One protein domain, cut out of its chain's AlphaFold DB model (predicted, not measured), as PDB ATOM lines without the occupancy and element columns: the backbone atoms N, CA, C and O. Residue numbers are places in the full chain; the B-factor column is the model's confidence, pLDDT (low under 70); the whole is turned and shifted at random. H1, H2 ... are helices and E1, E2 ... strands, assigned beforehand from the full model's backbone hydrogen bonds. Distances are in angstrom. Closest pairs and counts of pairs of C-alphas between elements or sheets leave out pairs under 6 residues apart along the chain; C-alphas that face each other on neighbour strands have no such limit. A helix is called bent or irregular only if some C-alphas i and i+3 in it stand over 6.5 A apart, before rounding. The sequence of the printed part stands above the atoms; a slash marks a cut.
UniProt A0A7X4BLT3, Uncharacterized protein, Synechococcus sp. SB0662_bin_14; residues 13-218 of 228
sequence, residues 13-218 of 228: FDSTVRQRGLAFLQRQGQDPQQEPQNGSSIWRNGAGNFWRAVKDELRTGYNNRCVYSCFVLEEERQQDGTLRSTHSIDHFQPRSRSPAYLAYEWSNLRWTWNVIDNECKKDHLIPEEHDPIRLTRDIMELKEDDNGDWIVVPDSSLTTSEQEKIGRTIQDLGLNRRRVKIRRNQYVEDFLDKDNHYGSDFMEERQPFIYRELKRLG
ATOM      1  N   PHE A  13      36.838 -49.823 163.998       98.56
ATOM      2  CA  PHE A  13      38.189 -50.254 164.394       98.56
ATOM      3  C   PHE A  13      38.204 -50.963 165.746       98.56
ATOM      4  O   PHE A  13      38.789 -52.038 165.887       98.56
ATOM      5  N   ASP A  14      37.506 -50.387 166.727       98.62
ATOM      6  CA  ASP A  14      37.451 -50.936 168.076       98.62
ATOM      7  C   ASP A  14      36.921 -52.378 168.081       98.62
ATOM      8  O   ASP A  14      37.562 -53.302 168.586       98.62
ATOM      9  N   SER A  15      35.788 -52.600 167.414       98.19
ATOM     10  CA  SER A  15      35.131 -53.908 167.340       98.19
ATOM     11  C   SER A  15      35.853 -54.916 166.431       98.19
ATOM     12  O   SER A  15      35.855 -56.118 166.708       98.19
ATOM     13  N   THR A  16      36.471 -54.460 165.336       97.62
ATOM     14  CA  THR A  16      37.043 -55.343 164.307       97.62
ATOM     15  C   THR A  16      38.515 -55.662 164.540       97.62
ATOM     16  O   THR A  16      38.963 -56.733 164.119       97.62
ATOM     17  N   VAL A  17      39.245 -54.785 165.236       98.62
ATOM     18  CA  VAL A  17      40.686 -54.899 165.495       98.62
ATOM     19  C   VAL A  17      40.976 -54.948 166.990       98.62
ATOM     20  O   VAL A  17      41.455 -55.982 167.462       98.62
ATOM     21  N   ARG A  18      40.673 -53.875 167.732       98.56
ATOM     22  CA  ARG A  18      41.141 -53.686 169.117       98.56
ATOM     23  C   ARG A  18      40.627 -54.772 170.057       98.56
ATOM     24  O   ARG A  18      41.413 -55.552 170.596       98.56
ATOM     25  N   GLN A  19      39.310 -54.907 170.190       98.50
ATOM     26  CA  GLN A  19      38.691 -55.883 171.093       98.50
ATOM     27  C   GLN A  19      39.055 -57.327 170.721       98.50
ATOM     28  O   GLN A  19      39.388 -58.144 171.583       98.50
ATOM     29  N   ARG A  20      39.047 -57.655 169.421       98.50
ATOM     30  CA  ARG A  20      39.401 -58.998 168.929       98.50
ATOM     31  C   ARG A  20      40.864 -59.334 169.190       98.50
ATOM     32  O   ARG A  20      41.165 -60.473 169.552       98.50
ATOM     33  N   GLY A  21      41.743 -58.351 169.027       98.19
ATOM     34  CA  GLY A  21      43.166 -58.448 169.305       98.19
ATOM     35  C   GLY A  21      43.470 -58.671 170.776       98.19
ATOM     36  O   GLY A  21      44.160 -59.631 171.112       98.19
ATOM     37  N   LEU A  22      42.877 -57.867 171.662       98.38
ATOM     38  CA  LEU A  22      43.025 -58.028 173.112       98.38
ATOM     39  C   LEU A  22      42.498 -59.388 173.589       98.38
ATOM     40  O   LEU A  22      43.192 -60.105 174.311       98.38
ATOM     41  N   ALA A  23      41.323 -59.806 173.109       98.25
ATOM     42  CA  ALA A  23      40.782 -61.132 173.408       98.25
ATOM     43  C   ALA A  23      41.684 -62.262 172.878       98.25
ATOM     44  O   ALA A  23      41.786 -63.328 173.483       98.25
ATOM     45  N   PHE A  24      42.345 -62.056 171.736       97.81
ATOM     46  CA  PHE A  24      43.325 -63.003 171.220       97.81
ATOM     47  C   PHE A  24      44.571 -63.083 172.101       97.81
ATOM     48  O   PHE A  24      44.962 -64.199 172.433       97.81
ATOM     49  N   LEU A  25      45.144 -61.954 172.530       97.12
ATOM     50  CA  LEU A  25      46.293 -61.940 173.444       97.12
ATOM     51  C   LEU A  25      45.982 -62.698 174.736       97.12
ATOM     52  O   LEU A  25      46.747 -63.578 175.124       97.12
ATOM     53  N   GLN A  26      44.807 -62.450 175.322       96.94
ATOM     54  CA  GLN A  26      44.344 -63.156 176.514       96.94
ATOM     55  C   GLN A  26      44.260 -64.675 176.289       96.94
ATOM     56  O   GLN A  26      44.762 -65.449 177.100       96.94
ATOM     57  N   ARG A  27      43.678 -65.122 175.166       96.44
ATOM     58  CA  ARG A  27      43.611 -66.556 174.814       96.44
ATOM     59  C   ARG A  27      44.985 -67.186 174.574       96.44
ATOM     60  O   ARG A  27      45.128 -68.388 174.757       96.44
ATOM     61  N   GLN A  28      45.966 -66.399 174.138       95.31
ATOM     62  CA  GLN A  28      47.355 -66.830 173.955       95.31
ATOM     63  C   GLN A  28      48.197 -66.698 175.239       95.31
ATOM     64  O   GLN A  28      49.412 -66.893 175.190       95.31
ATOM     65  N   GLY A  29      47.583 -66.337 176.374       95.06
ATOM     66  CA  GLY A  29      48.282 -66.153 177.648       95.06
ATOM     67  C   GLY A  29      49.310 -65.019 177.632       95.06
ATOM     68  O   GLY A  29      50.279 -65.074 178.383       95.06
ATOM     69  N   GLN A  30      49.145 -64.029 176.751       95.56
ATOM     70  CA  GLN A  30      50.040 -62.875 176.654       95.56
ATOM     71  C   GLN A  30      49.524 -61.731 177.528       95.56
ATOM     72  O   GLN A  30      48.340 -61.399 177.468       95.56
ATOM     73  N   ASP A  31      50.420 -61.101 178.290       96.00
ATOM     74  CA  ASP A  31      50.142 -59.817 178.936       96.00
ATOM     75  C   ASP A  31      50.163 -58.711 177.864       96.00
ATOM     76  O   ASP A  31      51.207 -58.495 177.244       96.00
ATOM     77  N   PRO A  32      49.045 -57.998 177.622       96.88
ATOM     78  CA  PRO A  32      49.004 -56.944 176.619       96.88
ATOM     79  C   PRO A  32      50.023 -55.827 176.859       96.88
ATOM     80  O   PRO A  32      50.460 -55.219 175.887       96.88
ATOM     81  N   GLN A  33      50.400 -55.556 178.114       97.62
ATOM     82  CA  GLN A  33      51.296 -54.455 178.488       97.62
ATOM     83  C   GLN A  33      52.785 -54.793 178.337       97.62
ATOM     84  O   GLN A  33      53.624 -53.902 178.449       97.62
ATOM     85  N   GLN A  34      53.122 -56.055 178.078       97.25
ATOM     86  CA  GLN A  34      54.501 -56.519 177.943       97.25
ATOM     87  C   GLN A  34      54.844 -56.823 176.488       97.25
ATOM     88  O   GLN A  34      53.964 -57.033 175.646       97.25
ATOM     89  N   GLU A  35      56.142 -56.871 176.194       96.44
ATOM     90  CA  GLU A  35      56.605 -57.482 174.951       96.44
ATOM     91  C   GLU A  35      56.134 -58.948 174.882       96.44
ATOM     92  O   GLU A  35      56.148 -59.652 175.899       96.44
ATOM     93  N   PRO A  36      55.718 -59.447 173.706       93.94
ATOM     94  CA  PRO A  36      55.292 -60.833 173.577       93.94
ATOM     95  C   PRO A  36      56.428 -61.802 173.907       93.94
ATOM     96  O   PRO A  36      57.527 -61.695 173.362       93.94
ATOM     97  N   GLN A  37      56.138 -62.828 174.709       88.69
ATOM     98  CA  GLN A  37      57.153 -63.770 175.209       88.69
ATOM     99  C   GLN A  37      57.902 -64.521 174.097       88.69
ATOM    100  O   GLN A  37      59.044 -64.929 174.282       88.69
ATOM    101  N   ASN A  38      57.271 -64.699 172.933       84.56
ATOM    102  CA  ASN A  38      57.852 -65.381 171.774       84.56
ATOM    103  C   ASN A  38      57.972 -64.446 170.556       84.56
ATOM    104  O   ASN A  38      57.813 -64.887 169.408       84.56
ATOM    105  N   GLY A  39      58.182 -63.146 170.792       87.88
ATOM    106  CA  GLY A  39      58.255 -62.123 169.749       87.88
ATOM    107  C   GLY A  39      57.038 -62.151 168.815       87.88
ATOM    108  O   GLY A  39      55.900 -62.347 169.237       87.88
ATOM    109  N   SER A  40      57.263 -62.026 167.505       87.38
ATOM    110  CA  SER A  40      56.172 -62.001 166.518       87.38
ATOM    111  C   SER A  40      55.515 -63.364 166.244       87.38
ATOM    112  O   SER A  40      54.586 -63.445 165.434       87.38
ATOM    113  N   SER A  41      55.969 -64.446 166.888       90.62
ATOM    114  CA  SER A  41      55.546 -65.805 166.535       90.62
ATOM    115  C   SER A  41      54.070 -66.087 166.808       90.62
ATOM    116  O   SER A  41      53.465 -66.861 166.066       90.62
ATOM    117  N   ILE A  42      53.473 -65.407 167.793       92.81
ATOM    118  CA  ILE A  42      52.050 -65.547 168.118       92.81
ATOM    119  C   ILE A  42      51.151 -65.119 166.950       92.81
ATOM    120  O   ILE A  42      50.033 -65.603 166.831       92.81
ATOM    121  N   TRP A  43      51.655 -64.270 166.045       93.50
ATOM    122  CA  TRP A  43      50.929 -63.810 164.858       93.50
ATOM    123  C   TRP A  43      51.301 -64.541 163.561       93.50
ATOM    124  O   TRP A  43      50.952 -64.107 162.454       93.50
ATOM    125  N   ARG A  44      52.059 -65.640 163.652       87.44
ATOM    126  CA  ARG A  44      52.430 -66.428 162.470       87.44
ATOM    127  C   ARG A  44      51.190 -66.975 161.771       87.44
ATOM    128  O   ARG A  44      50.146 -67.206 162.375       87.44
ATOM    129  N   ASN A  45      51.315 -67.172 160.461       85.56
ATOM    130  CA  ASN A  45      50.269 -67.733 159.600       85.56
ATOM    131  C   ASN A  45      48.944 -66.948 159.602       85.56
ATOM    132  O   ASN A  45      47.910 -67.478 159.212       85.56
ATOM    133  N   GLY A  46      48.959 -65.680 160.024       87.12
ATOM    134  CA  GLY A  46      47.757 -64.849 160.056       87.12
ATOM    135  C   GLY A  46      46.950 -64.936 161.349       87.12
ATOM    136  O   GLY A  46      45.956 -64.217 161.466       87.12
ATOM    137  N   ALA A  47      47.365 -65.759 162.318       87.75
ATOM    138  CA  ALA A  47      46.724 -65.811 163.625       87.75
ATOM    139  C   ALA A  47      46.736 -64.412 164.260       87.75
ATOM    140  O   ALA A  47      47.766 -63.755 164.316       87.75
ATOM    141  N   GLY A  48      45.576 -63.906 164.671       93.75
ATOM    142  CA  GLY A  48      45.490 -62.592 165.308       93.75
ATOM    143  C   GLY A  48      45.795 -61.389 164.405       93.75
ATOM    144  O   GLY A  48      45.869 -60.287 164.925       93.75
ATOM    145  N   ASN A  49      45.932 -61.528 163.078       96.38
ATOM    146  CA  ASN A  49      46.180 -60.389 162.175       96.38
ATOM    147  C   ASN A  49      44.918 -59.533 161.922       96.38
ATOM    148  O   ASN A  49      44.571 -59.246 160.774       96.38
ATOM    149  N   PHE A  50      44.205 -59.137 162.978       98.19
ATOM    150  CA  PHE A  50      42.929 -58.425 162.865       98.19
ATOM    151  C   PHE A  50      43.067 -57.034 162.247       98.19
ATOM    152  O   PHE A  50      42.157 -56.608 161.549       98.19
ATOM    153  N   TRP A  51      44.223 -56.372 162.384       97.62
ATOM    154  CA  TRP A  51      44.506 -55.082 161.731       97.62
ATOM    155  C   TRP A  51      44.371 -55.132 160.202       97.62
ATOM    156  O   TRP A  51      44.144 -54.108 159.572       97.62
ATOM    157  N   ARG A  52      44.445 -56.317 159.579       95.56
ATOM    158  CA  ARG A  52      44.182 -56.470 158.136       95.56
ATOM    159  C   ARG A  52      42.754 -56.087 157.748       95.56
ATOM    160  O   ARG A  52      42.527 -55.815 156.574       95.56
ATOM    161  N   ALA A  53      41.820 -56.079 158.699       96.56
ATOM    162  CA  ALA A  53      40.440 -55.672 158.468       96.56
ATOM    163  C   ALA A  53      40.308 -54.189 158.099       96.56
ATOM    164  O   ALA A  53      39.316 -53.842 157.479       96.56
ATOM    165  N   VAL A  54      41.298 -53.351 158.438       96.88
ATOM    166  CA  VAL A  54      41.272 -51.900 158.179       96.88
ATOM    167  C   VAL A  54      42.247 -51.454 157.086       96.88
ATOM    168  O   VAL A  54      42.737 -50.323 157.055       96.88
ATOM    169  N   LYS A  55      42.599 -52.390 156.196       94.81
ATOM    170  CA  LYS A  55      43.550 -52.159 155.104       94.81
ATOM    171  C   LYS A  55      43.062 -51.064 154.155       94.81
ATOM    172  O   LYS A  55      43.863 -50.231 153.737       94.81
ATOM    173  N   ASP A  56      41.779 -51.072 153.805       93.69
ATOM    174  CA  ASP A  56      41.217 -50.119 152.851       93.69
ATOM    175  C   ASP A  56      41.063 -48.720 153.445       93.69
ATOM    176  O   ASP A  56      41.281 -47.733 152.742       93.69
ATOM    177  N   GLU A  57      40.779 -48.620 154.739       96.94
ATOM    178  CA  GLU A  57      40.716 -47.368 155.486       96.94
ATOM    179  C   GLU A  57      42.101 -46.726 155.592       96.94
ATOM    180  O   GLU A  57      42.232 -45.531 155.341       96.94
ATOM    181  N   LEU A  58      43.151 -47.509 155.873       96.31
ATOM    182  CA  LEU A  58      44.532 -47.012 155.849       96.31
ATOM    183  C   LEU A  58      44.953 -46.601 154.434       96.31
ATOM    184  O   LEU A  58      45.478 -45.505 154.244       96.31
ATOM    185  N   ARG A  59      44.690 -47.442 153.426       94.50
ATOM    186  CA  ARG A  59      44.995 -47.128 152.023       94.50
ATOM    187  C   ARG A  59      44.310 -45.835 151.588       94.50
ATOM    188  O   ARG A  59      44.963 -44.975 151.014       94.50
ATOM    189  N   THR A  60      43.019 -45.688 151.863       94.06
ATOM    190  CA  THR A  60      42.242 -44.497 151.486       94.06
ATOM    191  C   THR A  60      42.696 -43.280 152.281       94.06
ATOM    192  O   THR A  60      42.983 -42.245 151.695       94.06
ATOM    193  N   GLY A  61      42.838 -43.413 153.599       95.31
ATOM    194  CA  GLY A  61      43.219 -42.318 154.486       95.31
ATOM    195  C   GLY A  61      44.600 -41.733 154.190       95.31
ATOM    196  O   GLY A  61      44.798 -40.528 154.316       95.31
ATOM    197  N   TYR A  62      45.545 -42.566 153.754       94.69
ATOM    198  CA  TYR A  62      46.868 -42.120 153.319       94.69
ATOM    199  C   TYR A  62      46.952 -41.826 151.812       94.69
ATOM    200  O   TYR A  62      48.052 -41.614 151.312       94.69
ATOM    201  N   ASN A  63      45.843 -41.818 151.061       92.50
ATOM    202  CA  ASN A  63      45.831 -41.648 149.598       92.50
ATOM    203  C   ASN A  63      46.768 -42.628 148.862       92.50
ATOM    204  O   ASN A  63      47.454 -42.279 147.904       92.50
ATOM    205  N   ASN A  64      46.838 -43.866 149.355       92.81
ATOM    206  CA  ASN A  64      47.737 -44.927 148.907       92.81
ATOM    207  C   ASN A  64      49.231 -44.530 148.909       92.81
ATOM    208  O   ASN A  64      50.045 -45.111 148.190       92.81
ATOM    209  N   ARG A  65      49.601 -43.539 149.726       93.69
ATOM    210  CA  ARG A  65      50.970 -43.060 149.890       93.69
ATOM    211  C   ARG A  65      51.656 -43.815 151.013       93.69
ATOM    212  O   ARG A  65      51.163 -43.846 152.140       93.69
ATOM    213  N   CYS A  66      52.825 -44.373 150.734       95.62
ATOM    214  CA  CYS A  66      53.670 -44.918 151.782       95.62
ATOM    215  C   CYS A  66      54.056 -43.810 152.767       95.62
ATOM    216  O   CYS A  66      54.653 -42.809 152.374       95.62
ATOM    217  N   VAL A  67      53.779 -44.028 154.052       96.44
ATOM    218  CA  VAL A  67      54.064 -43.062 155.123       96.44
ATOM    219  C   VAL A  67      55.548 -42.678 155.176       96.44
ATOM    220  O   VAL A  67      55.883 -41.511 155.332       96.44
ATOM    221  N   TYR A  68      56.453 -43.644 155.015       96.56
ATOM    222  CA  TYR A  68      57.888 -43.401 155.166       96.56
ATOM    223  C   TYR A  68      58.555 -42.838 153.906       96.56
ATOM    224  O   TYR A  68      59.278 -41.850 153.989       96.56
ATOM    225  N   SER A  69      58.333 -43.416 152.719       94.62
ATOM    226  CA  SER A  69      58.952 -42.883 151.490       94.62
ATOM    227  C   SER A  69      58.215 -41.694 150.891       94.62
ATOM    228  O   SER A  69      58.787 -41.009 150.049       94.62
ATOM    229  N   CYS A  70      56.959 -41.468 151.283       93.81
ATOM    230  CA  CYS A  70      56.034 -40.538 150.632       93.81
ATOM    231  C   CYS A  70      55.693 -40.908 149.178       93.81
ATOM    232  O   CYS A  70      55.084 -40.098 148.486       93.81
ATOM    233  N   PHE A  71      56.039 -42.118 148.722       93.50
ATOM    234  CA  PHE A  71      55.681 -42.572 147.380       93.50
ATOM    235  C   PHE A  71      54.245 -43.068 147.349       93.50
ATOM    236  O   PHE A  71      53.886 -43.960 148.121       93.50
ATOM    237  N   VAL A  72      53.453 -42.572 146.403       92.31
ATOM    238  CA  VAL A  72      52.291 -43.320 145.925       92.31
ATOM    239  C   VAL A  72      52.797 -44.379 144.950       92.31
ATOM    240  O   VAL A  72      53.483 -44.066 143.975       92.31
ATOM    241  N   LEU A  73      52.520 -45.646 145.253       84.12
ATOM    242  CA  LEU A  73      52.877 -46.783 144.402       84.12
ATOM    243  C   LEU A  73      51.600 -47.480 143.959       84.12
ATOM    244  O   LEU A  73      50.758 -47.841 144.785       84.12
ATOM    245  N   GLU A  74      51.477 -47.672 142.653       77.75
ATOM    246  CA  GLU A  74      50.355 -48.392 142.069       77.75
ATOM    247  C   GLU A  74      50.400 -49.883 142.423       77.75
ATOM    248  O   GLU A  74      51.423 -50.427 142.864       77.75
ATOM    249  N   GLU A  75      49.251 -50.538 142.276       74.69
ATOM    250  CA  GLU A  75      49.163 -51.988 142.377       74.69
ATOM    251  C   GLU A  75      49.832 -52.622 141.158       74.69
ATOM    252  O   GLU A  75      49.601 -52.220 140.020       74.69
ATOM    253  N   GLU A  76      50.669 -53.630 141.389       65.81
ATOM    254  CA  GLU A  76      51.384 -54.291 140.305       65.81
ATOM    255  C   GLU A  76      50.534 -55.439 139.760       65.81
ATOM    256  O   GLU A  76      50.229 -56.393 140.488       65.81
ATOM    257  N   ARG A  77      50.181 -55.376 138.471       74.00
ATOM    258  CA  ARG A  77      49.555 -56.503 137.779       74.00
ATOM    259  C   ARG A  77      50.584 -57.609 137.579       74.00
ATOM    260  O   ARG A  77      51.550 -57.452 136.841       74.00
ATOM    261  N   GLN A  78      50.356 -58.730 138.242       76.38
ATOM    262  CA  GLN A  78      51.165 -59.930 138.116       76.38
ATOM    263  C   GLN A  78      50.854 -60.653 136.794       76.38
ATOM    264  O   GLN A  78      49.828 -60.415 136.153       76.38
ATOM    265  N   GLN A  79      51.740 -61.570 136.397       77.94
ATOM    266  CA  GLN A  79      51.601 -62.356 135.161       77.94
ATOM    267  C   GLN A  79      50.331 -63.219 135.130       77.94
ATOM    268  O   GLN A  79      49.790 -63.477 134.060       77.94
ATOM    269  N   ASP A  80      49.833 -63.632 136.297       82.94
ATOM    270  CA  ASP A  80      48.579 -64.379 136.455       82.94
ATOM    271  C   ASP A  80      47.323 -63.482 136.420       82.94
ATOM    272  O   ASP A  80      46.209 -63.949 136.648       82.94
ATOM    273  N   GLY A  81      47.493 -62.186 136.143       77.31
ATOM    274  CA  GLY A  81      46.421 -61.200 136.072       77.31
ATOM    275  C   GLY A  81      45.998 -60.620 137.423       77.31
ATOM    276  O   GLY A  81      45.190 -59.685 137.432       77.31
ATOM    277  N   THR A  82      46.543 -61.109 138.543       73.62
ATOM    278  CA  THR A  82      46.221 -60.600 139.882       73.62
ATOM    279  C   THR A  82      46.867 -59.241 140.142       73.62
ATOM    280  O   THR A  82      47.935 -58.927 139.619       73.62
ATOM    281  N   LEU A  83      46.216 -58.404 140.951       71.38
ATOM    282  CA  LEU A  83      46.796 -57.152 141.433       71.38
ATOM    283  C   LEU A  83      47.468 -57.414 142.776       71.38
ATOM    284  O   LEU A  83      46.825 -57.827 143.745       71.38
ATOM    285  N   ARG A  84      48.778 -57.181 142.842       72.19
ATOM    286  CA  ARG A  84      49.529 -57.284 144.086       72.19
ATOM    287  C   ARG A  84      49.711 -55.897 144.678       72.19
ATOM    288  O   ARG A  84      50.386 -55.038 144.114       72.19
ATOM    289  N   SER A  85      49.154 -55.718 145.874       71.75
ATOM    290  CA  SER A  85      49.440 -54.555 146.710       71.75
ATOM    291  C   SER A  85      50.939 -54.490 146.975       71.75
ATOM    292  O   SER A  85      51.514 -55.368 147.625       71.75
ATOM    293  N   THR A  86      51.564 -53.425 146.490       86.00
ATOM    294  CA  THR A  86      52.952 -53.082 146.806       86.00
ATOM    295  C   THR A  86      53.092 -52.657 148.268       86.00
ATOM    296  O   THR A  86      54.192 -52.707 148.811       86.00
ATOM    297  N   HIS A  87      51.984 -52.333 148.935       91.75
ATOM    298  CA  HIS A  87      51.933 -51.899 150.324       91.75
ATOM    299  C   HIS A  87      51.468 -52.985 151.311       91.75
ATOM    300  O   HIS A  87      50.712 -53.898 150.948       91.75
ATOM    301  N   SER A  88      51.874 -52.806 152.566       92.44
ATOM    302  CA  SER A  88      51.475 -53.516 153.783       92.44
ATOM    303  C   SER A  88      51.002 -52.529 154.856       92.44
ATOM    304  O   SER A  88      51.055 -51.309 154.689       92.44
ATOM    305  N   ILE A  89      50.517 -53.094 155.963       96.06
ATOM    306  CA  ILE A  89      50.312 -52.373 157.215       96.06
ATOM    307  C   ILE A  89      51.531 -52.654 158.092       96.06
ATOM    308  O   ILE A  89      51.696 -53.797 158.526       96.06
ATOM    309  N   ASP A  90      52.346 -51.633 158.335       97.25
ATOM    310  CA  ASP A  90      53.427 -51.662 159.323       97.25
ATOM    311  C   ASP A  90      52.895 -51.281 160.709       97.25
ATOM    312  O   ASP A  90      51.942 -50.504 160.845       97.25
ATOM    313  N   HIS A  91      53.553 -51.811 161.736       97.56
ATOM    314  CA  HIS A  91      53.406 -51.364 163.114       97.56
ATOM    315  C   HIS A  91      54.553 -50.410 163.434       97.56
ATOM    316  O   HIS A  91      55.696 -50.860 163.554       97.56
ATOM    317  N   PHE A  92      54.260 -49.117 163.597       97.88
ATOM    318  CA  PHE A  92      55.269 -48.082 163.846       97.88
ATOM    319  C   PHE A  92      56.218 -48.504 164.977       97.88
ATOM    320  O   PHE A  92      57.422 -48.643 164.752       97.88
ATOM    321  N   GLN A  93      55.649 -48.827 166.138       97.50
ATOM    322  CA  GLN A  93      56.287 -49.602 167.194       97.50
ATOM    323  C   GLN A  93      56.141 -51.100 166.874       97.50
ATOM    324  O   GLN A  93      55.009 -51.607 166.866       97.50
ATOM    325  N   PRO A  94      57.243 -51.819 166.577       96.44
ATOM    326  CA  PRO A  94      57.184 -53.195 166.112       96.44
ATOM    327  C   PRO A  94      56.555 -54.122 167.147       96.44
ATOM    328  O   PRO A  94      57.038 -54.267 168.267       96.44
ATOM    329  N   ARG A  95      55.532 -54.867 166.728       94.69
ATOM    330  CA  ARG A  95      54.814 -55.839 167.572       94.69
ATOM    331  C   ARG A  95      55.694 -56.899 168.253       94.69
ATOM    332  O   ARG A  95      55.228 -57.553 169.173       94.69
ATOM    333  N   SER A  96      56.925 -57.129 167.790       94.25
ATOM    334  CA  SER A  96      57.871 -58.078 168.396       94.25
ATOM    335  C   SER A  96      58.706 -57.502 169.538       94.25
ATOM    336  O   SER A  96      59.347 -58.287 170.226       94.25
ATOM    337  N   ARG A  97      58.751 -56.174 169.694       95.44
ATOM    338  CA  ARG A  97      59.649 -55.451 170.616       95.44
ATOM    339  C   ARG A  97      58.936 -54.304 171.333       95.44
ATOM    340  O   ARG A  97      59.524 -53.280 171.664       95.44
ATOM    341  N   SER A  98      57.624 -54.414 171.455       96.75
ATOM    342  CA  SER A  98      56.773 -53.392 172.053       96.75
ATOM    343  C   SER A  98      55.599 -54.071 172.752       96.75
ATOM    344  O   SER A  98      55.285 -55.214 172.402       96.75
ATOM    345  N   PRO A  99      54.940 -53.392 173.712       97.94
ATOM    346  CA  PRO A  99      53.737 -53.902 174.355       97.94
ATOM    347  C   PRO A  99      52.753 -54.509 173.353       97.94
ATOM    348  O   PRO A  99      52.368 -53.862 172.375       97.94
ATOM    349  N   ALA A 100      52.354 -55.760 173.580       97.56
ATOM    350  CA  ALA A 100      51.593 -56.551 172.617       97.56
ATOM    351  C   ALA A 100      50.262 -55.897 172.200       97.56
ATOM    352  O   ALA A 100      49.793 -56.120 171.079       97.56
ATOM    353  N   TYR A 101      49.665 -55.067 173.065       98.00
ATOM    354  CA  TYR A 101      48.444 -54.318 172.753       98.00
ATOM    355  C   TYR A 101      48.619 -53.366 171.559       98.00
ATOM    356  O   TYR A 101      47.684 -53.205 170.776       98.00
ATOM    357  N   LEU A 102      49.821 -52.809 171.349       98.31
ATOM    358  CA  LEU A 102      50.109 -51.872 170.257       98.31
ATOM    359  C   LEU A 102      49.954 -52.503 168.868       98.31
ATOM    360  O   LEU A 102      49.805 -51.782 167.881       98.31
ATOM    361  N   ALA A 103      49.933 -53.837 168.758       97.81
ATOM    362  CA  ALA A 103      49.604 -54.511 167.502       97.81
ATOM    363  C   ALA A 103      48.171 -54.203 167.011       97.81
ATOM    364  O   ALA A 103      47.859 -54.416 165.835       97.81
ATOM    365  N   TYR A 104      47.310 -53.717 167.908       98.56
ATOM    366  CA  TYR A 104      45.886 -53.491 167.688       98.56
ATOM    367  C   TYR A 104      45.449 -52.048 167.937       98.56
ATOM    368  O   TYR A 104      44.252 -51.800 168.046       98.56
ATOM    369  N   GLU A 105      46.393 -51.108 168.004       98.56
ATOM    370  CA  GLU A 105      46.093 -49.686 168.163       98.56
ATOM    371  C   GLU A 105      46.241 -48.927 166.851       98.56
ATOM    372  O   GLU A 105      47.276 -49.009 166.189       98.56
ATOM    373  N   TRP A 106      45.213 -48.152 166.492       98.44
ATOM    374  CA  TRP A 106      45.157 -47.402 165.234       98.44
ATOM    375  C   TRP A 106      46.340 -46.451 165.090       98.44
ATOM    376  O   TRP A 106      46.997 -46.413 164.051       98.44
ATOM    377  N   SER A 107      46.674 -45.750 166.174       97.38
ATOM    378  CA  SER A 107      47.811 -44.834 166.255       97.38
ATOM    379  C   SER A 107      49.157 -45.505 165.977       97.38
ATOM    380  O   SER A 107      50.117 -44.795 165.679       97.38
ATOM    381  N   ASN A 108      49.238 -46.837 165.999       98.38
ATOM    382  CA  ASN A 108      50.443 -47.599 165.699       98.38
ATOM    383  C   ASN A 108      50.473 -48.191 164.275       98.38
ATOM    384  O   ASN A 108      51.483 -48.770 163.893       98.38
ATOM    385  N   LEU A 109      49.409 -48.066 163.474       98.25
ATOM    386  CA  LEU A 109      49.347 -48.647 162.126       98.25
ATOM    387  C   LEU A 109      49.753 -47.632 161.053       98.25
ATOM    388  O   LEU A 109      49.243 -46.511 161.031       98.25
ATOM    389  N   ARG A 110      50.637 -48.023 160.128       97.50
ATOM    390  CA  ARG A 110      51.052 -47.197 158.979       97.50
ATOM    391  C   ARG A 110      50.808 -47.919 157.661       97.50
ATOM    392  O   ARG A 110      51.045 -49.117 157.549       97.50
ATOM    393  N   TRP A 111      50.365 -47.176 156.646       96.94
ATOM    394  CA  TRP A 111      50.327 -47.670 155.268       96.94
ATOM    395  C   TRP A 111      51.711 -47.528 154.642       96.94
ATOM    396  O   TRP A 111      52.221 -46.418 154.471       96.94
ATOM    397  N   THR A 112      52.363 -48.642 154.335       95.88
ATOM    398  CA  THR A 112      53.794 -48.637 154.013       95.88
ATOM    399  C   THR A 112      54.110 -49.491 152.815       95.88
ATOM    400  O   THR A 112      53.522 -50.544 152.616       95.88
ATOM    401  N   TRP A 113      55.084 -49.066 152.018       94.69
ATOM    402  CA  TRP A 113      55.629 -49.901 150.963       94.69
ATOM    403  C   TRP A 113      56.293 -51.139 151.577       94.69
ATOM    404  O   TRP A 113      57.111 -51.008 152.490       94.69
ATOM    405  N   ASN A 114      55.991 -52.328 151.044       91.94
ATOM    406  CA  ASN A 114      56.497 -53.610 151.548       91.94
ATOM    407  C   ASN A 114      58.027 -53.652 151.673       91.94
ATOM    408  O   ASN A 114      58.542 -54.325 152.560       91.94
ATOM    409  N   VAL A 115      58.748 -52.944 150.795       92.56
ATOM    410  CA  VAL A 115      60.218 -52.857 150.833       92.56
ATOM    411  C   VAL A 115      60.701 -52.147 152.094       92.56
ATOM    412  O   VAL A 115      61.692 -52.558 152.690       92.56
ATOM    413  N   ILE A 116      60.004 -51.096 152.525       94.31
ATOM    414  CA  ILE A 116      60.385 -50.371 153.738       94.31
ATOM    415  C   ILE A 116      60.034 -51.202 154.962       94.31
ATOM    416  O   ILE A 116      60.908 -51.447 155.779       94.31
ATOM    417  N   ASP A 117      58.798 -51.679 155.057       92.88
ATOM    418  CA  ASP A 117      58.317 -52.457 156.203       92.88
ATOM    419  C   ASP A 117      59.073 -53.792 156.365       92.88
ATOM    420  O   ASP A 117      59.821 -53.992 157.325       92.88
ATOM    421  N   ASN A 118      58.970 -54.692 155.380       87.69
ATOM    422  CA  ASN A 118      59.403 -56.084 155.532       87.69
ATOM    423  C   ASN A 118      60.894 -56.321 155.233       87.69
ATOM    424  O   ASN A 118      61.479 -57.277 155.749       87.69
ATOM    425  N   GLU A 119      61.522 -55.500 154.384       91.44
ATOM    426  CA  GLU A 119      62.930 -55.696 153.992       91.44
ATOM    427  C   GLU A 119      63.894 -54.816 154.802       91.44
ATOM    428  O   GLU A 119      65.021 -55.253 155.062       91.44
ATOM    429  N   CYS A 120      63.457 -53.623 155.229       95.12
ATOM    430  CA  CYS A 120      64.304 -52.635 155.905       95.12
ATOM    431  C   CYS A 120      63.944 -52.474 157.391       95.12
ATOM    432  O   CYS A 120      64.647 -53.036 158.230       95.12
ATOM    433  N   LYS A 121      62.836 -51.785 157.703       96.25
ATOM    434  CA  LYS A 121      62.429 -51.388 159.058       96.25
ATOM    435  C   LYS A 121      62.296 -52.575 160.003       96.25
ATOM    436  O   LYS A 121      62.819 -52.503 161.105       96.25
ATOM    437  N   LYS A 122      61.616 -53.655 159.604       93.06
ATOM    438  CA  LYS A 122      61.463 -54.879 160.412       93.06
ATOM    439  C   LYS A 122      61.096 -54.569 161.875       93.06
ATOM    440  O   LYS A 122      60.020 -54.050 162.151       93.06
ATOM    441  N   ASP A 123      61.986 -54.893 162.811       94.00
ATOM    442  CA  ASP A 123      61.853 -54.686 164.251       94.00
ATOM    443  C   ASP A 123      62.730 -53.540 164.791       94.00
ATOM    444  O   ASP A 123      62.926 -53.422 166.004       94.00
ATOM    445  N   HIS A 124      63.246 -52.675 163.913       96.31
ATOM    446  CA  HIS A 124      63.903 -51.438 164.316       96.31
ATOM    447  C   HIS A 124      62.897 -50.508 165.008       96.31
ATOM    448  O   HIS A 124      61.803 -50.245 164.501       96.31
ATOM    449  N   LEU A 125      63.286 -50.006 166.181       96.25
ATOM    450  CA  LEU A 125      62.524 -49.017 166.937       96.25
ATOM    451  C   LEU A 125      62.854 -47.630 166.395       96.25
ATOM    452  O   LEU A 125      63.967 -47.135 166.572       96.25
ATOM    453  N   ILE A 126      61.877 -47.013 165.740       96.25
ATOM    454  CA  ILE A 126      62.000 -45.643 165.250       96.25
ATOM    455  C   ILE A 126      61.567 -44.684 166.373       96.25
ATOM    456  O   ILE A 126      60.501 -44.904 166.957       96.25
ATOM    457  N   PRO A 127      62.359 -43.641 166.694       95.50
ATOM    458  CA  PRO A 127      61.970 -42.634 167.679       95.50
ATOM    459  C   PRO A 127      60.630 -41.979 167.328       95.50
ATOM    460  O   PRO A 127      60.351 -41.729 166.153       95.50
ATOM    461  N   GLU A 128      59.793 -41.694 168.329       95.12
ATOM    462  CA  GLU A 128      58.466 -41.098 168.108       95.12
ATOM    463  C   GLU A 128      58.555 -39.744 167.407       95.12
ATOM    464  O   GLU A 128      57.742 -39.442 166.535       95.12
ATOM    465  N   GLU A 129      59.582 -38.960 167.728       94.31
ATOM    466  CA  GLU A 129      59.865 -37.675 167.098       94.31
ATOM    467  C   GLU A 129      60.231 -37.786 165.607       94.31
ATOM    468  O   GLU A 129      60.275 -36.771 164.917       94.31
ATOM    469  N   HIS A 130      60.488 -38.994 165.090       95.62
ATOM    470  CA  HIS A 130      60.756 -39.236 163.671       95.62
ATOM    471  C   HIS A 130      59.578 -39.892 162.938       95.62
ATOM    472  O   HIS A 130      59.675 -40.144 161.736       95.62
ATOM    473  N   ASP A 131      58.475 -40.192 163.627       96.38
ATOM    474  CA  ASP A 131      57.267 -40.709 162.987       96.38
ATOM    475  C   ASP A 131      56.644 -39.629 162.094       96.38
ATOM    476  O   ASP A 131      56.280 -38.570 162.614       96.38
ATOM    477  N   PRO A 132      56.444 -39.866 160.783       95.56
ATOM    478  CA  PRO A 132      55.878 -38.860 159.885       95.56
ATOM    479  C   PRO A 132      54.542 -38.274 160.340       95.56
ATOM    480  O   PRO A 132      54.253 -37.127 160.007       95.56
ATOM    481  N   ILE A 133      53.748 -39.013 161.125       95.56
ATOM    482  CA  ILE A 133      52.481 -38.488 161.653       95.56
ATOM    483  C   ILE A 133      52.622 -37.548 162.857       95.56
ATOM    484  O   ILE A 133      51.649 -36.907 163.250       95.56
ATOM    485  N   ARG A 134      53.809 -37.496 163.466       95.19
ATOM    486  CA  ARG A 134      54.144 -36.644 164.616       95.19
ATOM    487  C   ARG A 134      55.061 -35.480 164.233       95.19
ATOM    488  O   ARG A 134      55.280 -34.588 165.050       95.19
ATOM    489  N   LEU A 135      55.591 -35.471 163.009       94.12
ATOM    490  CA  LEU A 135      56.425 -34.381 162.514       94.12
ATOM    491  C   LEU A 135      55.626 -33.081 162.404       94.12
ATOM    492  O   LEU A 135      54.521 -33.049 161.872       94.12
ATOM    493  N   THR A 136      56.232 -31.985 162.853       90.25
ATOM    494  CA  THR A 136      55.706 -30.618 162.694       90.25
ATOM    495  C   THR A 136      56.424 -29.834 161.599       90.25
ATOM    496  O   THR A 136      55.960 -28.774 161.186       90.25
ATOM    497  N   ARG A 137      57.559 -30.355 161.129       91.38
ATOM    498  CA  ARG A 137      58.385 -29.800 160.062       91.38
ATOM    499  C   ARG A 137      59.093 -30.920 159.314       91.38
ATOM    500  O   ARG A 137      59.095 -32.073 159.745       91.38
ATOM    501  N   ASP A 138      59.743 -30.549 158.227       91.38
ATOM    502  CA  ASP A 138      60.650 -31.438 157.523       91.38
ATOM    503  C   ASP A 138      61.928 -31.665 158.326       91.38
ATOM    504  O   ASP A 138      62.419 -30.785 159.029       91.38
ATOM    505  N   ILE A 139      62.425 -32.893 158.253       93.31
ATOM    506  CA  ILE A 139      63.634 -33.338 158.962       93.31
ATOM    507  C   ILE A 139      64.619 -34.034 158.022       93.31
ATOM    508  O   ILE A 139      65.656 -34.531 158.451       93.31
ATOM    509  N   MET A 140      64.278 -34.119 156.736       95.94
ATOM    510  CA  MET A 140      65.123 -34.708 155.711       95.94
ATOM    511  C   MET A 140      64.977 -33.932 154.418       95.94
ATOM    512  O   MET A 140      63.875 -33.498 154.082       95.94
ATOM    513  N   GLU A 141      66.057 -33.904 153.660       96.69
ATOM    514  CA  GLU A 141      66.155 -33.224 152.379       96.69
ATOM    515  C   GLU A 141      66.632 -34.187 151.284       96.69
ATOM    516  O   GLU A 141      67.156 -35.273 151.561       96.69
ATOM    517  N   LEU A 142      66.406 -33.802 150.031       96.56
ATOM    518  CA  LEU A 142      66.905 -34.503 148.858       96.56
ATOM    519  C   LEU A 142      68.246 -33.918 148.402       96.56
ATOM    520  O   LEU A 142      68.425 -32.698 148.385       96.56
ATOM    521  N   LYS A 143      69.170 -34.790 147.997       96.19
ATOM    522  CA  LYS A 143      70.482 -34.424 147.453       96.19
ATOM    523  C   LYS A 143      70.957 -35.477 146.448       96.19
ATOM    524  O   LYS A 143      70.603 -36.642 146.593       96.19
ATOM    525  N   GLU A 144      71.780 -35.094 145.479       95.44
ATOM    526  CA  GLU A 144      72.546 -36.044 144.662       95.44
ATOM    527  C   GLU A 144      73.779 -36.561 145.430       95.44
ATOM    528  O   GLU A 144      74.483 -35.795 146.102       95.44
ATOM    529  N   ASP A 145      74.023 -37.870 145.361       94.81
ATOM    530  CA  ASP A 145      75.285 -38.478 145.793       94.81
ATOM    531  C   ASP A 145      76.360 -38.398 144.690       94.81
ATOM    532  O   ASP A 145      76.103 -37.928 143.583       94.81
ATOM    533  N   ASP A 146      77.583 -38.851 144.982       93.94
ATOM    534  CA  ASP A 146      78.718 -38.760 144.048       93.94
ATOM    535  C   ASP A 146      78.512 -39.547 142.736       93.94
ATOM    536  O   ASP A 146      79.255 -39.349 141.776       93.94
ATOM    537  N   ASN A 147      77.518 -40.440 142.678       92.81
ATOM    538  CA  ASN A 147      77.159 -41.192 141.475       92.81
ATOM    539  C   ASN A 147      76.007 -40.540 140.693       92.81
ATOM    540  O   ASN A 147      75.560 -41.115 139.701       92.81
ATOM    541  N   GLY A 148      75.509 -39.383 141.140       91.38
ATOM    542  CA  GLY A 148      74.330 -38.726 140.575       91.38
ATOM    543  C   GLY A 148      73.004 -39.362 141.002       91.38
ATOM    544  O   GLY A 148      71.973 -39.057 140.415       91.38
ATOM    545  N   ASP A 149      72.994 -40.249 142.006       95.19
ATOM    546  CA  ASP A 149      71.738 -40.786 142.529       95.19
ATOM    547  C   ASP A 149      71.094 -39.798 143.507       95.19
ATOM    548  O   ASP A 149      71.734 -39.317 144.445       95.19
ATOM    549  N   TRP A 150      69.783 -39.606 143.395       96.44
ATOM    550  CA  TRP A 150      68.998 -38.856 144.364       96.44
ATOM    551  C   TRP A 150      68.806 -39.653 145.659       96.44
ATOM    552  O   TRP A 150      68.116 -40.683 145.722       96.44
ATOM    553  N   ILE A 151      69.381 -39.136 146.738       97.50
ATOM    554  CA  ILE A 151      69.337 -39.694 148.086       97.50
ATOM    555  C   ILE A 151      68.615 -38.765 149.055       97.50
ATOM    556  O   ILE A 151      68.544 -37.553 148.871       97.50
ATOM    557  N   VAL A 152      68.088 -39.360 150.120       97.69
ATOM    558  CA  VAL A 152      67.540 -38.627 151.261       97.69
ATOM    559  C   VAL A 152      68.621 -38.500 152.320       97.69
ATOM    560  O   VAL A 152      69.212 -39.503 152.720       97.69
ATOM    561  N   VAL A 153      68.864 -37.291 152.800       97.81
ATOM    562  CA  VAL A 153      69.813 -37.010 153.884       97.81
ATOM    563  C   VAL A 153      69.101 -36.259 155.010       97.81
ATOM    564  O   VAL A 153      68.000 -35.748 154.791       97.81
ATOM    565  N   PRO A 154      69.650 -36.229 156.238       97.56
ATOM    566  CA  PRO A 154      69.129 -35.352 157.277       97.56
ATOM    567  C   PRO A 154      69.099 -33.902 156.799       97.56
ATOM    568  O   PRO A 154      70.004 -33.483 156.081       97.56
ATOM    569  N   ASP A 155      68.078 -33.154 157.210       95.38
ATOM    570  CA  ASP A 155      67.986 -31.726 156.905       95.38
ATOM    571  C   ASP A 155      69.232 -30.990 157.430       95.38
ATOM    572  O   ASP A 155      69.645 -31.152 158.586       95.38
ATOM    573  N   SER A 156      69.849 -30.203 156.550       94.88
ATOM    574  CA  SER A 156      71.125 -29.530 156.797       94.88
ATOM    575  C   SER A 156      71.062 -28.453 157.887       94.88
ATOM    576  O   SER A 156      72.100 -28.095 158.445       94.88
ATOM    577  N   SER A 157      69.866 -27.973 158.244       94.31
ATOM    578  CA  SER A 157      69.643 -27.008 159.331       94.31
ATOM    579  C   SER A 157      69.630 -27.633 160.733       94.31
ATOM    580  O   SER A 157      69.699 -26.910 161.729       94.31
ATOM    581  N   LEU A 158      69.548 -28.965 160.831       94.69
ATOM    582  CA  LEU A 158      69.548 -29.688 162.103       94.69
ATOM    583  C   LEU A 158      70.926 -29.653 162.778       94.69
ATOM    584  O   LEU A 158      71.965 -29.596 162.120       94.69
ATOM    585  N   THR A 159      70.950 -29.766 164.108       96.62
ATOM    586  CA  THR A 159      72.205 -29.947 164.855       96.62
ATOM    587  C   THR A 159      72.876 -31.274 164.495       96.62
ATOM    588  O   THR A 159      72.211 -32.233 164.109       96.62
ATOM    589  N   THR A 160      74.192 -31.395 164.698       96.75
ATOM    590  CA  THR A 160      74.932 -32.646 164.429       96.75
ATOM    591  C   THR A 160      74.311 -33.859 165.129       96.75
ATOM    592  O   THR A 160      74.154 -34.913 164.518       96.75
ATOM    593  N   SER A 161      73.882 -33.706 166.388       96.50
ATOM    594  CA  SER A 161      73.240 -34.797 167.131       96.50
ATOM    595  C   SER A 161      71.892 -35.204 166.525       96.50
ATOM    596  O   SER A 161      71.582 -36.392 166.441       96.50
ATOM    597  N   GLU A 162      71.090 -34.237 166.071       95.81
ATOM    598  CA  GLU A 162      69.842 -34.519 165.356       95.81
ATOM    599  C   GLU A 162      70.123 -35.198 164.011       95.81
ATOM    600  O   GLU A 162      69.504 -36.217 163.710       95.81
ATOM    601  N   GLN A 163      71.105 -34.718 163.243       97.38
ATOM    602  CA  GLN A 163      71.485 -35.324 161.965       97.38
ATOM    603  C   GLN A 163      71.915 -36.787 162.124       97.38
ATOM    604  O   GLN A 163      71.494 -37.634 161.340       97.38
ATOM    605  N   GLU A 164      72.677 -37.133 163.165       97.44
ATOM    606  CA  GLU A 164      73.049 -38.526 163.457       97.44
ATOM    607  C   GLU A 164      71.837 -39.410 163.794       97.44
ATOM    608  O   GLU A 164      71.769 -40.582 163.411       97.44
ATOM    609  N   LYS A 165      70.867 -38.878 164.544       96.88
ATOM    610  CA  LYS A 165      69.627 -39.593 164.886       96.88
ATOM    611  C   LYS A 165      68.745 -39.806 163.653       96.88
ATOM    612  O   LYS A 165      68.279 -40.925 163.426       96.88
ATOM    613  N   ILE A 166      68.574 -38.774 162.829       97.31
ATOM    614  CA  ILE A 166      67.846 -38.866 161.560       97.31
ATOM    615  C   ILE A 166      68.566 -39.800 160.587       97.31
ATOM    616  O   ILE A 166      67.918 -40.634 159.959       97.31
ATOM    617  N   GLY A 167      69.894 -39.733 160.504       97.88
ATOM    618  CA  GLY A 167      70.707 -40.609 159.663       97.88
ATOM    619  C   GLY A 167      70.490 -42.088 159.988       97.88
ATOM    620  O   GLY A 167      70.279 -42.894 159.081       97.88
ATOM    621  N   ARG A 168      70.422 -42.437 161.280       98.00
ATOM    622  CA  ARG A 168      70.040 -43.790 161.724       98.00
ATOM    623  C   ARG A 168      68.625 -44.167 161.295       98.00
ATOM    624  O   ARG A 168      68.419 -45.259 160.790       98.00
ATOM    625  N   THR A 169      67.665 -43.250 161.390       97.75
ATOM    626  CA  THR A 169      66.291 -43.507 160.914       97.75
ATOM    627  C   THR A 169      66.223 -43.714 159.401       97.75
ATOM    628  O   THR A 169      65.530 -44.616 158.939       97.75
ATOM    629  N   ILE A 170      66.975 -42.940 158.612       97.94
ATOM    630  CA  ILE A 170      67.110 -43.136 157.158       97.94
ATOM    631  C   ILE A 170      67.665 -44.533 156.857       97.94
ATOM    632  O   ILE A 170      67.191 -45.194 155.928       97.94
ATOM    633  N   GLN A 171      68.652 -44.978 157.637       97.88
ATOM    634  CA  GLN A 171      69.270 -46.294 157.504       97.88
ATOM    635  C   GLN A 171      68.307 -47.429 157.876       97.88
ATOM    636  O   GLN A 171      68.148 -48.352 157.075       97.88
ATOM    637  N   ASP A 172      67.649 -47.339 159.031       97.56
ATOM    638  CA  ASP A 172      66.717 -48.348 159.548       97.56
ATOM    639  C   ASP A 172      65.491 -48.497 158.635       97.56
ATOM    640  O   ASP A 172      65.103 -49.606 158.272       97.56
ATOM    641  N   LEU A 173      64.931 -47.382 158.154       97.56
ATOM    642  CA  LEU A 173      63.857 -47.384 157.152       97.56
ATOM    643  C   LEU A 173      64.350 -47.764 155.746       97.56
ATOM    644  O   LEU A 173      63.546 -47.976 154.839       97.56
ATOM    645  N   GLY A 174      65.666 -47.823 155.531       97.44
ATOM    646  CA  GLY A 174      66.270 -48.151 154.245       97.44
ATOM    647  C   GLY A 174      65.920 -47.165 153.132       97.44
ATOM    648  O   GLY A 174      65.870 -47.562 151.967       97.44
ATOM    649  N   LEU A 175      65.706 -45.883 153.449       97.31
ATOM    650  CA  LEU A 175      65.253 -44.886 152.468       97.31
ATOM    651  C   LEU A 175      66.260 -44.683 151.319       97.31
ATOM    652  O   LEU A 175      65.863 -44.295 150.225       97.31
ATOM    653  N   ASN A 176      67.536 -45.027 151.517       97.50
ATOM    654  CA  ASN A 176      68.571 -45.008 150.472       97.50
ATOM    655  C   ASN A 176      68.998 -46.407 149.993       97.50
ATOM    656  O   ASN A 176      70.038 -46.561 149.351       97.50
ATOM    657  N   ARG A 177      68.217 -47.458 150.275       95.81
ATOM    658  CA  ARG A 177      68.454 -48.785 149.688       95.81
ATOM    659  C   ARG A 177      68.205 -48.746 148.183       95.81
ATOM    660  O   ARG A 177      67.339 -48.018 147.704       95.81
ATOM    661  N   ARG A 178      68.918 -49.603 147.443       94.44
ATOM    662  CA  ARG A 178      68.918 -49.658 145.969       94.44
ATOM    663  C   ARG A 178      67.523 -49.543 145.342       94.44
ATOM    664  O   ARG A 178      67.336 -48.718 144.462       94.44
ATOM    665  N   ARG A 179      66.540 -50.327 145.802       93.00
ATOM    666  CA  ARG A 179      65.168 -50.301 145.250       93.00
ATOM    667  C   ARG A 179      64.461 -48.963 145.475       93.00
ATOM    668  O   ARG A 179      63.741 -48.510 144.594       93.00
ATOM    669  N   VAL A 180      64.674 -48.337 146.633       94.56
ATOM    670  CA  VAL A 180      64.085 -47.034 146.965       94.56
ATOM    671  C   VAL A 180      64.764 -45.922 146.164       94.56
ATOM    672  O   VAL A 180      64.063 -45.069 145.632       94.56
ATOM    673  N   LYS A 181      66.099 -45.973 146.008       95.44
ATOM    674  CA  LYS A 181      66.853 -45.040 145.149       95.44
ATOM    675  C   LYS A 181      66.414 -45.117 143.692       95.44
ATOM    676  O   LYS A 181      66.024 -44.099 143.148       95.44
ATOM    677  N   ILE A 182      66.378 -46.318 143.106       94.81
ATOM    678  CA  ILE A 182      65.945 -46.517 141.712       94.81
ATOM    679  C   ILE A 182      64.566 -45.900 141.487       94.81
ATOM    680  O   ILE A 182      64.390 -45.123 140.559       94.81
ATOM    681  N   ARG A 183      63.600 -46.196 142.366       94.31
ATOM    682  CA  ARG A 183      62.245 -45.652 142.232       94.31
ATOM    683  C   ARG A 183      62.213 -44.130 142.347       94.31
ATOM    684  O   ARG A 183      61.446 -43.488 141.642       94.31
ATOM    685  N   ARG A 184      63.030 -43.560 143.233       95.62
ATOM    686  CA  ARG A 184      63.158 -42.110 143.377       95.62
ATOM    687  C   ARG A 184      63.744 -41.464 142.129       95.62
ATOM    688  O   ARG A 184      63.152 -40.513 141.643       95.62
ATOM    689  N   ASN A 185      64.866 -41.988 141.639       95.19
ATOM    690  CA  ASN A 185      65.531 -41.498 140.436       95.19
ATOM    691  C   ASN A 185      64.580 -41.541 139.249       95.19
ATOM    692  O   ASN A 185      64.427 -40.525 138.602       95.19
ATOM    693  N   GLN A 186      63.844 -42.640 139.056       93.44
ATOM    694  CA  GLN A 186      62.820 -42.735 138.009       93.44
ATOM    695  C   GLN A 186      61.794 -41.601 138.094       93.44
ATOM    696  O   GLN A 186      61.538 -40.937 137.103       93.44
ATOM    697  N   TYR A 187      61.242 -41.322 139.281       93.50
ATOM    698  CA  TYR A 187      60.298 -40.209 139.431       93.50
ATOM    699  C   TYR A 187      60.926 -38.838 139.168       93.50
ATOM    700  O   TYR A 187      60.234 -37.952 138.677       93.50
ATOM    701  N   VAL A 188      62.198 -38.640 139.519       93.88
ATOM    702  CA  VAL A 188      62.905 -37.388 139.227       93.88
ATOM    703  C   VAL A 188      63.204 -37.271 137.731       93.88
ATOM    704  O   VAL A 188      62.910 -36.239 137.143       93.88
ATOM    705  N   GLU A 189      63.742 -38.320 137.113       92.12
ATOM    706  CA  GLU A 189      64.073 -38.397 135.688       92.12
ATOM    707  C   GLU A 189      62.830 -38.177 134.822       92.12
ATOM    708  O   GLU A 189      62.828 -37.262 134.008       92.12
ATOM    709  N   ASP A 190      61.751 -38.931 135.056       90.94
ATOM    710  CA  ASP A 190      60.494 -38.818 134.305       90.94
ATOM    711  C   ASP A 190      59.860 -37.417 134.446       90.94
ATOM    712  O   ASP A 190      59.213 -36.919 133.525       90.94
ATOM    713  N   PHE A 191      60.025 -36.768 135.603       91.38
ATOM    714  CA  PHE A 191      59.508 -35.417 135.835       91.38
ATOM    715  C   PHE A 191      60.368 -34.326 135.182       91.38
ATOM    716  O   PHE A 191      59.837 -33.325 134.708       91.38
ATOM    717  N   LEU A 192      61.692 -34.494 135.173       87.88
ATOM    718  CA  LEU A 192      62.620 -33.541 134.559       87.88
ATOM    719  C   LEU A 192      62.784 -33.756 133.046       87.88
ATOM    720  O   LEU A 192      63.418 -32.935 132.376       87.88
ATOM    721  N   ASP A 193      62.242 -34.848 132.509       83.88
ATOM    722  CA  ASP A 193      62.277 -35.138 131.087       83.88
ATOM    723  C   ASP A 193      61.510 -34.086 130.271       83.88
ATOM    724  O   ASP A 193      60.434 -33.611 130.640       83.88
ATOM    725  N   LYS A 194      62.060 -33.733 129.107       68.50
ATOM    726  CA  LYS A 194      61.516 -32.700 128.212       68.50
ATOM    727  C   LYS A 194      60.179 -33.095 127.599       68.50
ATOM    728  O   LYS A 194      59.415 -32.211 127.215       68.50
ATOM    729  N   ASP A 195      59.910 -34.394 127.532       74.06
ATOM    730  CA  ASP A 195      58.642 -34.937 127.051       74.06
ATOM    731  C   ASP A 195      57.537 -34.895 128.131       74.06
ATOM    732  O   ASP A 195      56.390 -35.242 127.849       74.06
ATOM    733  N   ASN A 196      57.853 -34.394 129.338       67.62
ATOM    734  CA  ASN A 196      56.917 -34.114 130.431       67.62
ATOM    735  C   ASN A 196      56.075 -35.339 130.826       67.62
ATOM    736  O   ASN A 196      54.848 -35.257 130.945       67.62
ATOM    737  N   HIS A 197      56.738 -36.488 131.021       78.69
ATOM    738  CA  HIS A 197      56.088 -37.751 131.391       78.69
ATOM    739  C   HIS A 197      55.243 -37.617 132.667       78.69
ATOM    740  O   HIS A 197      54.164 -38.207 132.755       78.69
ATOM    741  N   TYR A 198      55.683 -36.785 133.616       84.38
ATOM    742  CA  TYR A 198      54.873 -36.349 134.750       84.38
ATOM    743  C   TYR A 198      54.777 -34.826 134.806       84.38
ATOM    744  O   TYR A 198      55.786 -34.137 134.773       84.38
ATOM    745  N   GLY A 199      53.561 -34.300 134.961       87.31
ATOM    746  CA  GLY A 199      53.343 -32.879 135.243       87.31
ATOM    747  C   GLY A 199      53.505 -32.531 136.728       87.31
ATOM    748  O   GLY A 199      53.509 -33.409 137.596       87.31
ATOM    749  N   SER A 200      53.570 -31.231 137.029       89.62
ATOM    750  CA  SER A 200      53.672 -30.707 138.401       89.62
ATOM    751  C   SER A 200      52.543 -31.198 139.308       89.62
ATOM    752  O   SER A 200      52.835 -31.709 140.383       89.62
ATOM    753  N   ASP A 201      51.288 -31.147 138.845       90.56
ATOM    754  CA  ASP A 201      50.122 -31.613 139.612       90.56
ATOM    755  C   ASP A 201      50.253 -33.088 140.014       90.56
ATOM    756  O   ASP A 201      49.986 -33.468 141.154       90.56
ATOM    757  N   PHE A 202      50.733 -33.931 139.089       91.19
ATOM    758  CA  PHE A 202      50.981 -35.342 139.375       91.19
ATOM    759  C   PHE A 202      52.043 -35.497 140.463       91.19
ATOM    760  O   PHE A 202      51.855 -36.270 141.402       91.19
ATOM    761  N   MET A 203      53.161 -34.779 140.351       92.81
ATOM    762  CA  MET A 203      54.256 -34.889 141.312       92.81
ATOM    763  C   MET A 203      53.881 -34.332 142.682       92.81
ATOM    764  O   MET A 203      54.211 -34.956 143.691       92.81
ATOM    765  N   GLU A 204      53.158 -33.217 142.740       92.62
ATOM    766  CA  GLU A 204      52.663 -32.641 143.988       92.62
ATOM    767  C   GLU A 204      51.682 -33.591 144.690       92.62
ATOM    768  O   GLU A 204      51.801 -33.827 145.895       92.62
ATOM    769  N   GLU A 205      50.766 -34.221 143.948       91.00
ATOM    770  CA  GLU A 205      49.799 -35.164 144.520       91.00
ATOM    771  C   GLU A 205      50.455 -36.497 144.927       91.00
ATOM    772  O   GLU A 205      50.246 -37.010 146.036       91.00
ATOM    773  N   ARG A 206      51.239 -37.094 144.020       91.94
ATOM    774  CA  ARG A 206      51.685 -38.496 144.109       91.94
ATOM    775  C   ARG A 206      53.066 -38.653 144.718       91.94
ATOM    776  O   ARG A 206      53.314 -39.662 145.379       91.94
ATOM    777  N   GLN A 207      53.953 -37.685 144.513       94.00
ATOM    778  CA  GLN A 207      55.341 -37.710 144.982       94.00
ATOM    779  C   GLN A 207      55.715 -36.413 145.735       94.00
ATOM    780  O   GLN A 207      56.759 -35.814 145.450       94.00
ATOM    781  N   PRO A 208      54.918 -35.978 146.735       93.56
ATOM    782  CA  PRO A 208      55.001 -34.634 147.324       93.56
ATOM    783  C   PRO A 208      56.374 -34.297 147.909       93.56
ATOM    784  O   PRO A 208      56.828 -33.157 147.834       93.56
ATOM    785  N   PHE A 209      57.064 -35.288 148.482       95.19
ATOM    786  CA  PHE A 209      58.416 -35.095 149.003       95.19
ATOM    787  C   PHE A 209      59.415 -34.750 147.891       95.19
ATOM    788  O   PHE A 209      60.200 -33.823 148.053       95.19
ATOM    789  N   ILE A 210      59.372 -35.473 146.766       95.50
ATOM    790  CA  ILE A 210      60.267 -35.224 145.629       95.50
ATOM    791  C   ILE A 210      59.949 -33.859 145.023       95.50
ATOM    792  O   ILE A 210      60.851 -33.042 144.879       95.50
ATOM    793  N   TYR A 211      58.671 -33.599 144.727       94.50
ATOM    794  CA  TYR A 211      58.225 -32.341 144.129       94.50
ATOM    795  C   TYR A 211      58.703 -31.128 144.930       94.50
ATOM    796  O   TYR A 211      59.353 -30.226 144.402       94.50
ATOM    797  N   ARG A 212      58.447 -31.142 146.242       93.69
ATOM    798  CA  ARG A 212      58.830 -30.045 147.127       93.69
ATOM    799  C   ARG A 212      60.343 -29.859 147.203       93.69
ATOM    800  O   ARG A 212      60.803 -28.721 147.220       93.69
ATOM    801  N   GLU A 213      61.117 -30.941 147.225       95.69
ATOM    802  CA  GLU A 213      62.576 -30.842 147.278       95.69
ATOM    803  C   GLU A 213      63.186 -30.363 145.959       95.69
ATOM    804  O   GLU A 213      64.093 -29.535 145.981       95.69
ATOM    805  N   LEU A 214      62.650 -30.781 144.811       93.94
ATOM    806  CA  LEU A 214      63.055 -30.230 143.514       93.94
ATOM    807  C   LEU A 214      62.708 -28.738 143.407       93.94
ATOM    808  O   LEU A 214      63.511 -27.956 142.895       93.94
ATOM    809  N   LYS A 215      61.560 -28.318 143.960       92.88
ATOM    810  CA  LYS A 215      61.206 -26.898 144.091       92.88
ATOM    811  C   LYS A 215      62.194 -26.151 144.991       92.88
ATOM    812  O   LYS A 215      62.704 -25.108 144.589       92.88
ATOM    813  N   ARG A 216      62.522 -26.693 146.171       93.38
ATOM    814  CA  ARG A 216      63.507 -26.117 147.110       93.38
ATOM    815  C   ARG A 216      64.885 -25.948 146.466       93.38
ATOM    816  O   ARG A 216      65.553 -24.947 146.704       93.38
ATOM    817  N   LEU A 217      65.298 -26.916 145.651       92.81
ATOM    818  CA  LEU A 217      66.573 -26.909 144.934       92.81
ATOM    819  C   LEU A 217      66.559 -26.028 143.667       92.81
ATOM    820  O   LEU A 217      67.593 -25.897 143.017       92.81
ATOM    821  N   GLY A 218      65.420 -25.428 143.303       90.31
ATOM    822  CA  GLY A 218      65.294 -24.539 142.143       90.31
ATOM    823  C   GLY A 218      65.216 -25.248 140.787       90.31
ATOM    824  O   GLY A 218      65.321 -24.586 139.757       90.31
TER     825      GLY A 218
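Overview. This is residues 13 to 218 of the 228 residues of an uncharacterized protein of Synechococcus sp. SB0662_bin_14 (UniProt A0A7X4BLT3). Two lobes stand side by side, each built round a small sheet of two strands: in the first, E1 and E2 lie between H3 and H5, with H1 and H4 at one end; in the second, H6, H7 and H9 pack round E3 and E4, and H8 packs on H9. H2 lies at the rim of the first lobe, and a long loop with Asp 80 at its tip sticks out. The printed part has 206 residues, with nine named helices and four named strands in the order H1 H2 H3 E1 H4 E2 H5 E3 E4 H6 H7 H8 H9; both sheets are antiparallel and the class is mostly helix. The whole is compact, with a radius of gyration of the C-alphas of 18.6 A and spans of 60 by 48 by 27 A.

Arrangement. H1, residues 13 to 27, touches residues 50 to 54 of H3, residues 50 to 61, with a shallow tilt of 25 degrees, opposite ways; their closest C-alphas, of Val 17 and Phe 50, are 4.9 A apart. H2, residues 39 to 46, touches no helix and is apart from H1 and H3. E1, residues 87 to 91, is the antiparallel neighbour of E2, residues 109 to 113, with N 88 and O 112 within hydrogen-bond range at 2.8 A. The closest C-alphas of H3 and E2, of Leu 58 and Trp 111, are 5.9 A apart. H4, residues 100 to 104, touches H1, the closest C-alphas being those of Arg 18 and Tyr 104 at 5.0 A. H5, residues 114 to 121, has its closest C-alpha to E1 at Asn 114, 5.0 A from that of His 87. E3, residues 140 to 144, and E4, residues 150 to 154, form an antiparallel hairpin, with N 151 and O 143 within hydrogen-bond range at 2.8 A; both are apart from E1 and E2. H6, residues 160 to 172, is close to but not clearly touching H5, with C-alphas 121 and 172 at 5.3 A; the closest C-alphas of H6 and E4, of Pro 154 and Gln 163, are 5.2 A apart. H7, residues 178 to 192, only just touches H9, residues 208 to 216, with 3 pairs of C-alphas within 8 A, the closest being Val 188 and Ile 210 at 7.3 A. H8, residues 200 to 206, forms a helical hairpin with H9, at a steep tilt of 38 degrees, and C-alphas 203 and 211 are closest at 5.5 A. Every O i to N i+4 pair is within hydrogen-bond range in H6, H7, H8 and H9, against 9 of 11 in H1, 4 of 8 in H3, 3 of 4 in H5, 0 of 4 in H2 and 0 of 1 in H4, where 2 of 5 and 2 of 2 O i to N i+3 pairs are within range.

Along the chain. H1 begins at C-alpha 13, (38.189, -50.254, 164.394), and is 20.1 A long; H3 is 18.2 A, H6 18.4 A and H7 20.7 A. E1 starts at C-alpha 87, (51.933, -51.899, 150.324), and H9 ends at C-alpha 216, (63.507, -26.117, 147.110). H1, H2, H3 and H5 are irregular, with C-alphas 16 and 19 at 7.0 A, 42 and 45 at 9.0 A, 53 and 56 at 7.9 A, and, only just, 118 and 121 at 6.6 A.

Size, cuts and confidence. The C-alphas farthest apart, of Gly 29 and Lys 194, are 61.1 A apart. The printed part has no cut. The links H1 to H2, H3 to E1 and H5 to E3 are long, with 11, 25 and 18 residues; in the second, residues 76 to 77 pair antiparallel with residues 83 to 84. The mean pLDDT of the printed part is 93.1, and residues 76, 194 and 196 are under 70.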